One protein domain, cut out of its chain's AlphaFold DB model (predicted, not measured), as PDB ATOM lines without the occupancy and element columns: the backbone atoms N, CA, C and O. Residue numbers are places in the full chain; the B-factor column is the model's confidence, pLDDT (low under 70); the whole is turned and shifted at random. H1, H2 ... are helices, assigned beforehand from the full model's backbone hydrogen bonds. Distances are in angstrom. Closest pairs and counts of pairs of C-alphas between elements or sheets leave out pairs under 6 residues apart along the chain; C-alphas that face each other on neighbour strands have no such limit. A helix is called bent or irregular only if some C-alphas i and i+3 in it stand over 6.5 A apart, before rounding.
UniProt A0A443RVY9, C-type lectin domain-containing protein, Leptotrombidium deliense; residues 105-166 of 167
ATOM      1  N   THR A 105     -38.501 -10.460 -14.927       83.94
ATOM      2  CA  THR A 105     -37.879 -11.772 -14.677       83.94
ATOM      3  C   THR A 105     -37.468 -11.952 -13.216       83.94
ATOM      4  O   THR A 105     -37.504 -13.061 -12.678       83.94
ATOM      5  N   VAL A 106     -37.144 -10.850 -12.535       85.75
ATOM      6  CA  VAL A 106     -36.776 -10.860 -11.117       85.75
ATOM      7  C   VAL A 106     -37.970 -10.663 -10.189       85.75
ATOM      8  O   VAL A 106     -37.804 -10.805  -8.978       85.75
ATOM      9  N   LEU A 107     -39.171 -10.402 -10.722       85.38
ATOM     10  CA  LEU A 107     -40.353 -10.088  -9.916       85.38
ATOM     11  C   LEU A 107     -40.704 -11.230  -8.955       85.38
ATOM     12  O   LEU A 107     -40.960 -10.994  -7.781       85.38
ATOM     13  N   LYS A 108     -40.604 -12.487  -9.405       81.88
ATOM     14  CA  LYS A 108     -40.852 -13.675  -8.563       81.88
ATOM     15  C   LYS A 108     -39.918 -13.778  -7.350       81.88
ATOM     16  O   LYS A 108     -40.263 -14.475  -6.402       81.88
ATOM     17  N   LYS A 109     -38.752 -13.122  -7.395       88.38
ATOM     18  CA  LYS A 109     -37.749 -13.098  -6.318       88.38
ATOM     19  C   LYS A 109     -37.959 -11.943  -5.331       88.38
ATOM     20  O   LYS A 109     -37.247 -11.892  -4.335       88.38
ATOM     21  N   GLN A 110     -38.873 -11.017  -5.622       90.62
ATOM     22  CA  GLN A 110     -39.188  -9.887  -4.749       90.62
ATOM     23  C   GLN A 110     -40.209 -10.279  -3.673       90.62
ATOM     24  O   GLN A 110     -40.875 -11.314  -3.769       90.62
ATOM     25  N   ASP A 111     -40.340  -9.428  -2.660       94.44
ATOM     26  CA  ASP A 111     -41.362  -9.538  -1.622       94.44
ATOM     27  C   ASP A 111     -42.791  -9.416  -2.195       94.44
ATOM     28  O   ASP A 111     -43.015  -9.030  -3.343       94.44
ATOM     29  N   GLU A 112     -43.788  -9.812  -1.405       93.94
ATOM     30  CA  GLU A 112     -45.192  -9.825  -1.831       93.94
ATOM     31  C   GLU A 112     -45.738  -8.438  -2.185       93.94
ATOM     32  O   GLU A 112     -46.468  -8.313  -3.167       93.94
ATOM     33  N   GLU A 113     -45.342  -7.396  -1.454       93.75
ATOM     34  CA  GLU A 113     -45.791  -6.028  -1.711       93.75
ATOM     35  C   GLU A 113     -45.281  -5.543  -3.073       93.75
ATOM     36  O   GLU A 113     -46.068  -5.121  -3.925       93.75
ATOM     37  N   THR A 114     -43.980  -5.696  -3.326       90.31
ATOM     38  CA  THR A 114     -43.358  -5.369  -4.615       90.31
ATOM     39  C   THR A 114     -43.990  -6.168  -5.755       90.31
ATOM     40  O   THR A 114     -44.297  -5.612  -6.815       90.31
ATOM     41  N   ARG A 115     -44.240  -7.467  -5.548       89.44
ATOM     42  CA  ARG A 115     -44.900  -8.321  -6.547       89.44
ATOM     43  C   ARG A 115     -46.292  -7.820  -6.899       89.44
ATOM     44  O   ARG A 115     -46.578  -7.672  -8.082       89.44
ATOM     45  N   ASN A 116     -47.116  -7.509  -5.905       90.56
ATOM     46  CA  ASN A 116     -48.483  -7.033  -6.117       90.56
ATOM     47  C   ASN A 116     -48.515  -5.645  -6.768       90.56
ATOM     48  O   ASN A 116     -49.388  -5.353  -7.583       90.56
ATOM     49  N   LYS A 117     -47.538  -4.790  -6.452       88.56
ATOM     50  CA  LYS A 117     -47.423  -3.454  -7.044       88.56
ATOM     51  C   LYS A 117     -47.114  -3.499  -8.540       88.56
ATOM     52  O   LYS A 117     -47.645  -2.687  -9.298       88.56
ATOM     53  N   PHE A 118     -46.248  -4.420  -8.968       88.81
ATOM     54  CA  PHE A 118     -45.767  -4.477 -10.350       88.81
ATOM     55  C   PHE A 118     -46.397  -5.586 -11.206       88.81
ATOM     56  O   PHE A 118     -46.198  -5.579 -12.422       88.81
ATOM     57  N   SER A 119     -47.188  -6.495 -10.621       86.62
ATOM     58  CA  SER A 119     -47.823  -7.617 -11.330       86.62
ATOM     59  C   SER A 119     -48.609  -7.153 -12.554       86.62
ATOM     60  O   SER A 119     -48.348  -7.628 -13.653       86.62
ATOM     61  N   ASN A 120     -49.472  -6.146 -12.397       87.25
ATOM     62  CA  ASN A 120     -50.317  -5.628 -13.476       87.25
ATOM     63  C   ASN A 120     -49.515  -5.083 -14.674       87.25
ATOM     64  O   ASN A 120     -50.004  -5.098 -15.804       87.25
ATOM     65  N   TYR A 121     -48.295  -4.582 -14.444       85.94
ATOM     66  CA  TYR A 121     -47.410  -4.120 -15.517       85.94
ATOM     67  C   TYR A 121     -46.739  -5.306 -16.213       85.94
ATOM     68  O   TYR A 121     -46.732  -5.379 -17.438       85.94
ATOM     69  N   CYS A 122     -46.243  -6.271 -15.438       88.50
ATOM     70  CA  CYS A 122     -45.604  -7.469 -15.975       88.50
ATOM     71  C   CYS A 122     -46.578  -8.419 -16.680       88.50
ATOM     72  O   CYS A 122     -46.193  -9.106 -17.617       88.50
ATOM     73  N   GLU A 123     -47.853  -8.431 -16.301       86.12
ATOM     74  CA  GLU A 123     -48.883  -9.223 -16.980       86.12
ATOM     75  C   GLU A 123     -49.148  -8.778 -18.422       86.12
ATOM     76  O   GLU A 123     -49.609  -9.592 -19.231       86.12
ATOM     77  N   LYS A 124     -48.844  -7.509 -18.730       85.31
ATOM     78  CA  LYS A 124     -48.897  -6.927 -20.077       85.31
ATOM     79  C   LYS A 124     -47.602  -7.139 -20.863       85.31
ATOM     80  O   LYS A 124     -47.612  -6.976 -22.081       85.31
ATOM     81  N   ASP A 125     -46.503  -7.498 -20.199       87.62
ATOM     82  CA  ASP A 125     -45.240  -7.809 -20.862       87.62
ATOM     83  C   ASP A 125     -45.323  -9.216 -21.482       87.62
ATOM     84  O   ASP A 125     -45.446 -10.236 -20.798       87.62
ATOM     85  N   ILE A 126     -45.307  -9.261 -22.816       86.88
ATOM     86  CA  ILE A 126     -45.467 -10.503 -23.584       86.88
ATOM     87  C   ILE A 126     -44.329 -11.479 -23.280       86.88
ATOM     88  O   ILE A 126     -44.580 -12.673 -23.129       86.88
ATOM     89  N   GLU A 127     -43.095 -10.990 -23.168       86.94
ATOM     90  CA  GLU A 127     -41.922 -11.825 -22.910       86.94
ATOM     91  C   GLU A 127     -42.036 -12.502 -21.540       86.94
ATOM     92  O   GLU A 127     -41.843 -13.713 -21.419       86.94
ATOM     93  N   TYR A 128     -42.462 -11.754 -20.521       86.50
ATOM     94  CA  TYR A 128     -42.742 -12.301 -19.198       86.50
ATOM     95  C   TYR A 128     -43.806 -13.407 -19.239       86.50
ATOM     96  O   TYR A 128     -43.604 -14.484 -18.668       86.50
ATOM     97  N   ARG A 129     -44.922 -13.182 -19.944       86.94
ATOM     98  CA  ARG A 129     -46.012 -14.167 -20.066       86.94
ATOM     99  C   ARG A 129     -45.590 -15.417 -20.826       86.94
ATOM    100  O   ARG A 129     -45.938 -16.527 -20.423       86.94
ATOM    101  N   VAL A 130     -44.825 -15.250 -21.897       90.06
ATOM    102  CA  VAL A 130     -44.267 -16.352 -22.682       90.06
ATOM    103  C   VAL A 130     -43.318 -17.188 -21.821       90.06
ATOM    104  O   VAL A 130     -43.465 -18.409 -21.768       90.06
ATOM    105  N   ASN A 131     -42.421 -16.549 -21.068       88.12
ATOM    106  CA  ASN A 131     -41.524 -17.236 -20.137       88.12
ATOM    107  C   ASN A 131     -42.299 -17.992 -19.047       88.12
ATOM    108  O   ASN A 131     -41.978 -19.135 -18.733       88.12
ATOM    109  N   GLU A 132     -43.371 -17.411 -18.505       87.31
ATOM    110  CA  GLU A 132     -44.221 -18.095 -17.526       87.31
ATOM    111  C   GLU A 132     -44.890 -19.357 -18.100       87.31
ATOM    112  O   GLU A 132     -44.988 -20.380 -17.417       87.31
ATOM    113  N   ILE A 133     -45.339 -19.304 -19.357       90.62
ATOM    114  CA  ILE A 133     -45.920 -20.456 -20.055       90.62
ATOM    115  C   ILE A 133     -44.855 -21.530 -20.292       90.62
ATOM    116  O   ILE A 133     -45.127 -22.707 -20.043       90.62
ATOM    117  N   TYR A 134     -43.649 -21.150 -20.719       93.44
ATOM    118  CA  TYR A 134     -42.550 -22.094 -20.926       93.44
ATOM    119  C   TYR A 134     -42.197 -22.863 -19.650       93.44
ATOM    120  O   TYR A 134     -42.109 -24.089 -19.695       93.44
ATOM    121  N   GLU A 135     -42.096 -22.180 -18.509       92.12
ATOM    122  CA  GLU A 135     -41.840 -22.816 -17.210       92.12
ATOM    123  C   GLU A 135     -42.941 -23.820 -16.826       92.12
ATOM    124  O   GLU A 135     -42.660 -24.923 -16.351       92.12
ATOM    125  N   LYS A 136     -44.217 -23.486 -17.081       93.50
ATOM    126  CA  LYS A 136     -45.346 -24.403 -16.835       93.50
ATOM    127  C   LYS A 136     -45.303 -25.627 -17.750       93.50
ATOM    128  O   LYS A 136     -45.570 -26.738 -17.295       93.50
ATOM    129  N   ILE A 137     -44.958 -25.440 -19.026       94.19
ATOM    130  CA  ILE A 137     -44.797 -26.537 -19.988       94.19
ATOM    131  C   ILE A 137     -43.638 -27.446 -19.572       94.19
ATOM    132  O   ILE A 137     -43.781 -28.666 -19.625       94.19
ATOM    133  N   ASP A 138     -42.508 -26.885 -19.148       94.75
ATOM    134  CA  ASP A 138     -41.351 -27.659 -18.696       94.75
ATOM    135  C   ASP A 138     -41.668 -28.473 -17.432       94.75
ATOM    136  O   ASP A 138     -41.411 -29.679 -17.378       94.75
ATOM    137  N   ALA A 139     -42.333 -27.859 -16.449       93.69
ATOM    138  CA  ALA A 139     -42.806 -28.557 -15.256       93.69
ATOM    139  C   ALA A 139     -43.772 -29.705 -15.604       93.69
ATOM    140  O   ALA A 139     -43.648 -30.809 -15.065       93.69
ATOM    141  N   LEU A 140     -44.697 -29.477 -16.544       89.88
ATOM    142  CA  LEU A 140     -45.620 -30.507 -17.020       89.88
ATOM    143  C   LEU A 140     -44.882 -31.645 -17.737       89.88
ATOM    144  O   LEU A 140     -45.176 -32.812 -17.482       89.88
ATOM    145  N   LYS A 141     -43.897 -31.333 -18.587       89.00
ATOM    146  CA  LYS A 141     -43.052 -32.335 -19.255       89.00
ATOM    147  C   LYS A 141     -42.302 -33.194 -18.240       89.00
ATOM    148  O   LYS A 141     -42.331 -34.418 -18.347       89.00
ATOM    149  N   LYS A 142     -41.691 -32.577 -17.224       90.88
ATOM    150  CA  LYS A 142     -41.006 -33.285 -16.128       90.88
ATOM    151  C   LYS A 142     -41.958 -34.193 -15.352       90.88
ATOM    152  O   LYS A 142     -41.612 -35.339 -15.069       90.88
ATOM    153  N   PHE A 143     -43.162 -33.711 -15.042       88.81
ATOM    154  CA  PHE A 143     -44.203 -34.525 -14.412       88.81
ATOM    155  C   PHE A 143     -44.581 -35.722 -15.293       88.81
ATOM    156  O   PHE A 143     -44.565 -36.857 -14.823       88.81
ATOM    157  N   MET A 144     -44.858 -35.494 -16.578       84.69
ATOM    158  CA  MET A 144     -45.200 -36.565 -17.513       84.69
ATOM    159  C   MET A 144     -44.094 -37.615 -17.609       84.69
ATOM    160  O   MET A 144     -44.375 -38.804 -17.480       84.69
ATOM    161  N   TYR A 145     -42.842 -37.184 -17.763       85.56
ATOM    162  CA  TYR A 145     -41.692 -38.082 -17.833       85.56
ATOM    163  C   TYR A 145     -41.543 -38.916 -16.556       85.56
ATOM    164  O   TYR A 145     -41.348 -40.127 -16.621       85.56
ATOM    165  N   LYS A 146     -41.709 -38.296 -15.379       87.56
ATOM    166  CA  LYS A 146     -41.599 -38.981 -14.082       87.56
ATOM    167  C   LYS A 146     -42.585 -40.144 -13.929       87.56
ATOM    168  O   LYS A 146     -42.225 -41.153 -13.330       87.56
ATOM    169  N   TYR A 147     -43.815 -40.007 -14.425       83.94
ATOM    170  CA  TYR A 147     -44.872 -41.009 -14.215       83.94
ATOM    171  C   TYR A 147     -45.108 -41.931 -15.414       83.94
ATOM    172  O   TYR A 147     -45.547 -43.066 -15.232       83.94
ATOM    173  N   PHE A 148     -44.818 -41.471 -16.630       84.06
ATOM    174  CA  PHE A 148     -45.123 -42.200 -17.864       84.06
ATOM    175  C   PHE A 148     -43.872 -42.564 -18.678       84.06
ATOM    176  O   PHE A 148     -43.966 -43.399 -19.579       84.06
ATOM    177  N   GLY A 149     -42.696 -42.036 -18.325       81.00
ATOM    178  CA  GLY A 149     -41.460 -42.207 -19.089       81.00
ATOM    179  C   GLY A 149     -41.519 -41.492 -20.440       81.00
ATOM    180  O   GLY A 149     -42.265 -40.528 -20.612       81.00
ATOM    181  N   GLU A 150     -40.751 -41.980 -21.412       78.31
ATOM    182  CA  GLU A 150     -40.725 -41.428 -22.776       78.31
ATOM    183  C   GLU A 150     -41.869 -41.922 -23.672       78.31
ATOM    184  O   GLU A 150     -41.960 -41.489 -24.814       78.31
ATOM    185  N   ASP A 151     -42.747 -42.814 -23.192       77.00
ATOM    186  CA  ASP A 151     -43.829 -43.380 -24.005       77.00
ATOM    187  C   ASP A 151     -45.093 -42.495 -23.969       77.00
ATOM    188  O   ASP A 151     -45.866 -42.549 -22.999       77.00
ATOM    189  N   PRO A 152     -45.379 -41.716 -25.032       67.81
ATOM    190  CA  PRO A 152     -46.551 -40.846 -25.082       67.81
ATOM    191  C   PRO A 152     -47.882 -41.619 -25.068       67.81
ATOM    192  O   PRO A 152     -48.930 -41.034 -24.772       67.81
ATOM    193  N   ASN A 153     -47.885 -42.928 -25.349       73.94
ATOM    194  CA  ASN A 153     -49.112 -43.725 -25.393       73.94
ATOM    195  C   ASN A 153     -49.625 -44.113 -24.003       73.94
ATOM    196  O   ASN A 153     -50.834 -44.283 -23.838       73.94
ATOM    197  N   LYS A 154     -48.757 -44.189 -22.985       77.19
ATOM    198  CA  LYS A 154     -49.174 -44.504 -21.607       77.19
ATOM    199  C   LYS A 154     -50.149 -43.473 -21.049       77.19
ATOM    200  O   LYS A 154     -51.193 -43.847 -20.517       77.19
ATOM    201  N   LEU A 155     -49.859 -42.185 -21.242       74.06
ATOM    202  CA  LEU A 155     -50.755 -41.100 -20.835       74.06
ATOM    203  C   LEU A 155     -52.074 -41.139 -21.623       74.06
ATOM    204  O   LEU A 155     -53.153 -41.022 -21.044       74.06
ATOM    205  N   ARG A 156     -51.999 -41.350 -22.943       73.38
ATOM    206  CA  ARG A 156     -53.181 -41.420 -23.816       73.38
ATOM    207  C   ARG A 156     -54.119 -42.567 -23.427       73.38
ATOM    208  O   ARG A 156     -55.334 -42.384 -23.441       73.38
ATOM    209  N   ASN A 157     -53.567 -43.722 -23.063       76.19
ATOM    210  CA  ASN A 157     -54.340 -44.886 -22.631       76.19
ATOM    211  C   ASN A 157     -54.995 -44.662 -21.259       76.19
ATOM    212  O   ASN A 157     -56.155 -45.018 -21.074       76.19
ATOM    213  N   LEU A 158     -54.309 -43.989 -20.330       71.56
ATOM    214  CA  LEU A 158     -54.887 -43.589 -19.043       71.56
ATOM    215  C   LEU A 158     -56.059 -42.615 -19.196       71.56
ATOM    216  O   LEU A 158     -57.109 -42.825 -18.596       71.56
ATOM    217  N   LEU A 159     -55.912 -41.580 -20.028       74.56
ATOM    218  CA  LEU A 159     -56.982 -40.607 -20.263       74.56
ATOM    219  C   LEU A 159     -58.214 -41.246 -20.914       74.56
ATOM    220  O   LEU A 159     -59.332 -40.902 -20.539       74.56
ATOM    221  N   LYS A 160     -58.018 -42.202 -21.834       77.75
ATOM    222  CA  LYS A 160     -59.109 -43.005 -22.412       77.75
ATOM    223  C   LYS A 160     -59.829 -43.848 -21.358       77.75
ATOM    224  O   LYS A 160     -61.051 -43.895 -21.364       77.75
ATOM    225  N   ASN A 161     -59.084 -44.463 -20.438       68.38
ATOM    226  CA  ASN A 161     -59.668 -45.286 -19.380       68.38
ATOM    227  C   ASN A 161     -60.460 -44.449 -18.357       68.38
ATOM    228  O   ASN A 161     -61.481 -44.903 -17.851       68.38
ATOM    229  N   ILE A 162     -60.033 -43.214 -18.074       71.12
ATOM    230  CA  ILE A 162     -60.740 -42.303 -17.157       71.12
ATOM    231  C   ILE A 162     -62.062 -41.805 -17.761       71.12
ATOM    232  O   ILE A 162     -63.046 -41.654 -17.037       71.12
ATOM    233  N   THR A 163     -62.118 -41.557 -19.073       63.12
ATOM    234  CA  THR A 163     -63.357 -41.129 -19.745       63.12
ATOM    235  C   THR A 163     -64.361 -42.264 -19.922       63.12
ATOM    236  O   THR A 163     -65.557 -42.006 -19.844       63.12
ATOM    237  N   SER A 164     -63.908 -43.512 -20.062       59.38
ATOM    238  CA  SER A 164     -64.788 -44.690 -20.119       59.38
ATOM    239  C   SER A 164     -65.370 -45.127 -18.766       59.38
ATOM    240  O   SER A 164     -66.333 -45.876 -18.751       59.38
ATOM    241  N   VAL A 165     -64.814 -44.675 -17.634       55.50
ATOM    242  CA  VAL A 165     -65.300 -45.017 -16.275       55.50
ATOM    243  C   VAL A 165     -66.389 -44.047 -15.776       55.50
ATOM    244  O   VAL A 165     -67.008 -44.283 -14.745       55.50
ATOM    245  N   LYS A 166     -66.657 -42.954 -16.503       53.75
ATOM    246  CA  LYS A 166     -67.720 -41.981 -16.183       53.75
ATOM    247  C   LYS A 166     -69.053 -42.237 -16.915       53.75
ATOM    248  O   LYS A 166     -69.885 -41.330 -16.948       53.75
TER     249      LYS A 166
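This is residues 105 to 166 of the 167 residues of the protein "C-type lectin domain-containing protein" of Leptotrombidium deliense (UniProt A0A443RVY9). One long helix, H3, makes a shaft with a small head of two short helices, H1 and H2, near its first end, while H4 turns off at its other end in a corner, like the foot of an L. The stretch of H3 from residue 133 to 143 is bare, and residues 159 to 166, of which 159 to 164 belong to H4, stick out at the far end. The printed part has 62 residues with four named helices in the order H1, H2, H3, H4 and no named strand; its class is all helix. It is extended, with a radius of gyration of the C-alphas of 17.7 A, and its outline is elongated, with spans of 46 by 27 by 21 A.

H3, residues 126 to 148, is the longest helix. H4, residues 152 to 164, only just touches it, with 3 pairs of C-alphas within 8 A; the closest are those of Phe 148 and Lys 154, 6.0 A apart. H3 touches H4 with residues 144 to 148 alone, and H4 touches H3 with residues 154 to 155 alone. Their lines are about perpendicular, at 84 degrees. H2, residues 112 to 122, is close to H3 but not clearly touching, with the closest C-alphas, those of Cys 122 and Tyr 128, 6.5 A apart. Their lines stand at 71 degrees, only just about perpendicular. H1, residues 105 to 109, touches H2, the closest C-alphas being those of Leu 107 and Arg 115, 5.9 A apart. H1 is close to H3 but not clearly touching, with the C-alphas of Thr 105 and Tyr 128 the closest, at 6.7 A. H4 is apart from H1 and from H2. In H3 each O i to N i+4 pair is within hydrogen-bond range; in H2 5 of 7 are, in H4 8 of 9, and in H1 0 of 1, beside 1 of 2 O i to N i+3 pairs.

H3 runs 32.2 A from C-alpha 126 at (-45.467, -10.503, -23.584) to C-alpha 148 at (-45.123, -42.200, -17.864). H4 is 19.3 A long and ends with C-alpha 164 at (-64.788, -44.690, -20.119). H2 is 14.3 A long and irregular, with C-alphas 117 and 120 7.4 A apart. H1 is 8.5 A long, begins with C-alpha 105 at (-37.879, -11.772, -14.677), and is irregular, with C-alphas 105 and 108 7.1 A apart.

The two C-alphas farthest apart are those of Thr 114 and Ser 164, at 47.4 A. The printed part has no cut, and the links H1 to H2, H2 to H3 and H3 to H4 are tight. The mean pLDDT of the printed part is 83.5; residues 152, 161 and 163 to 166 are under 70.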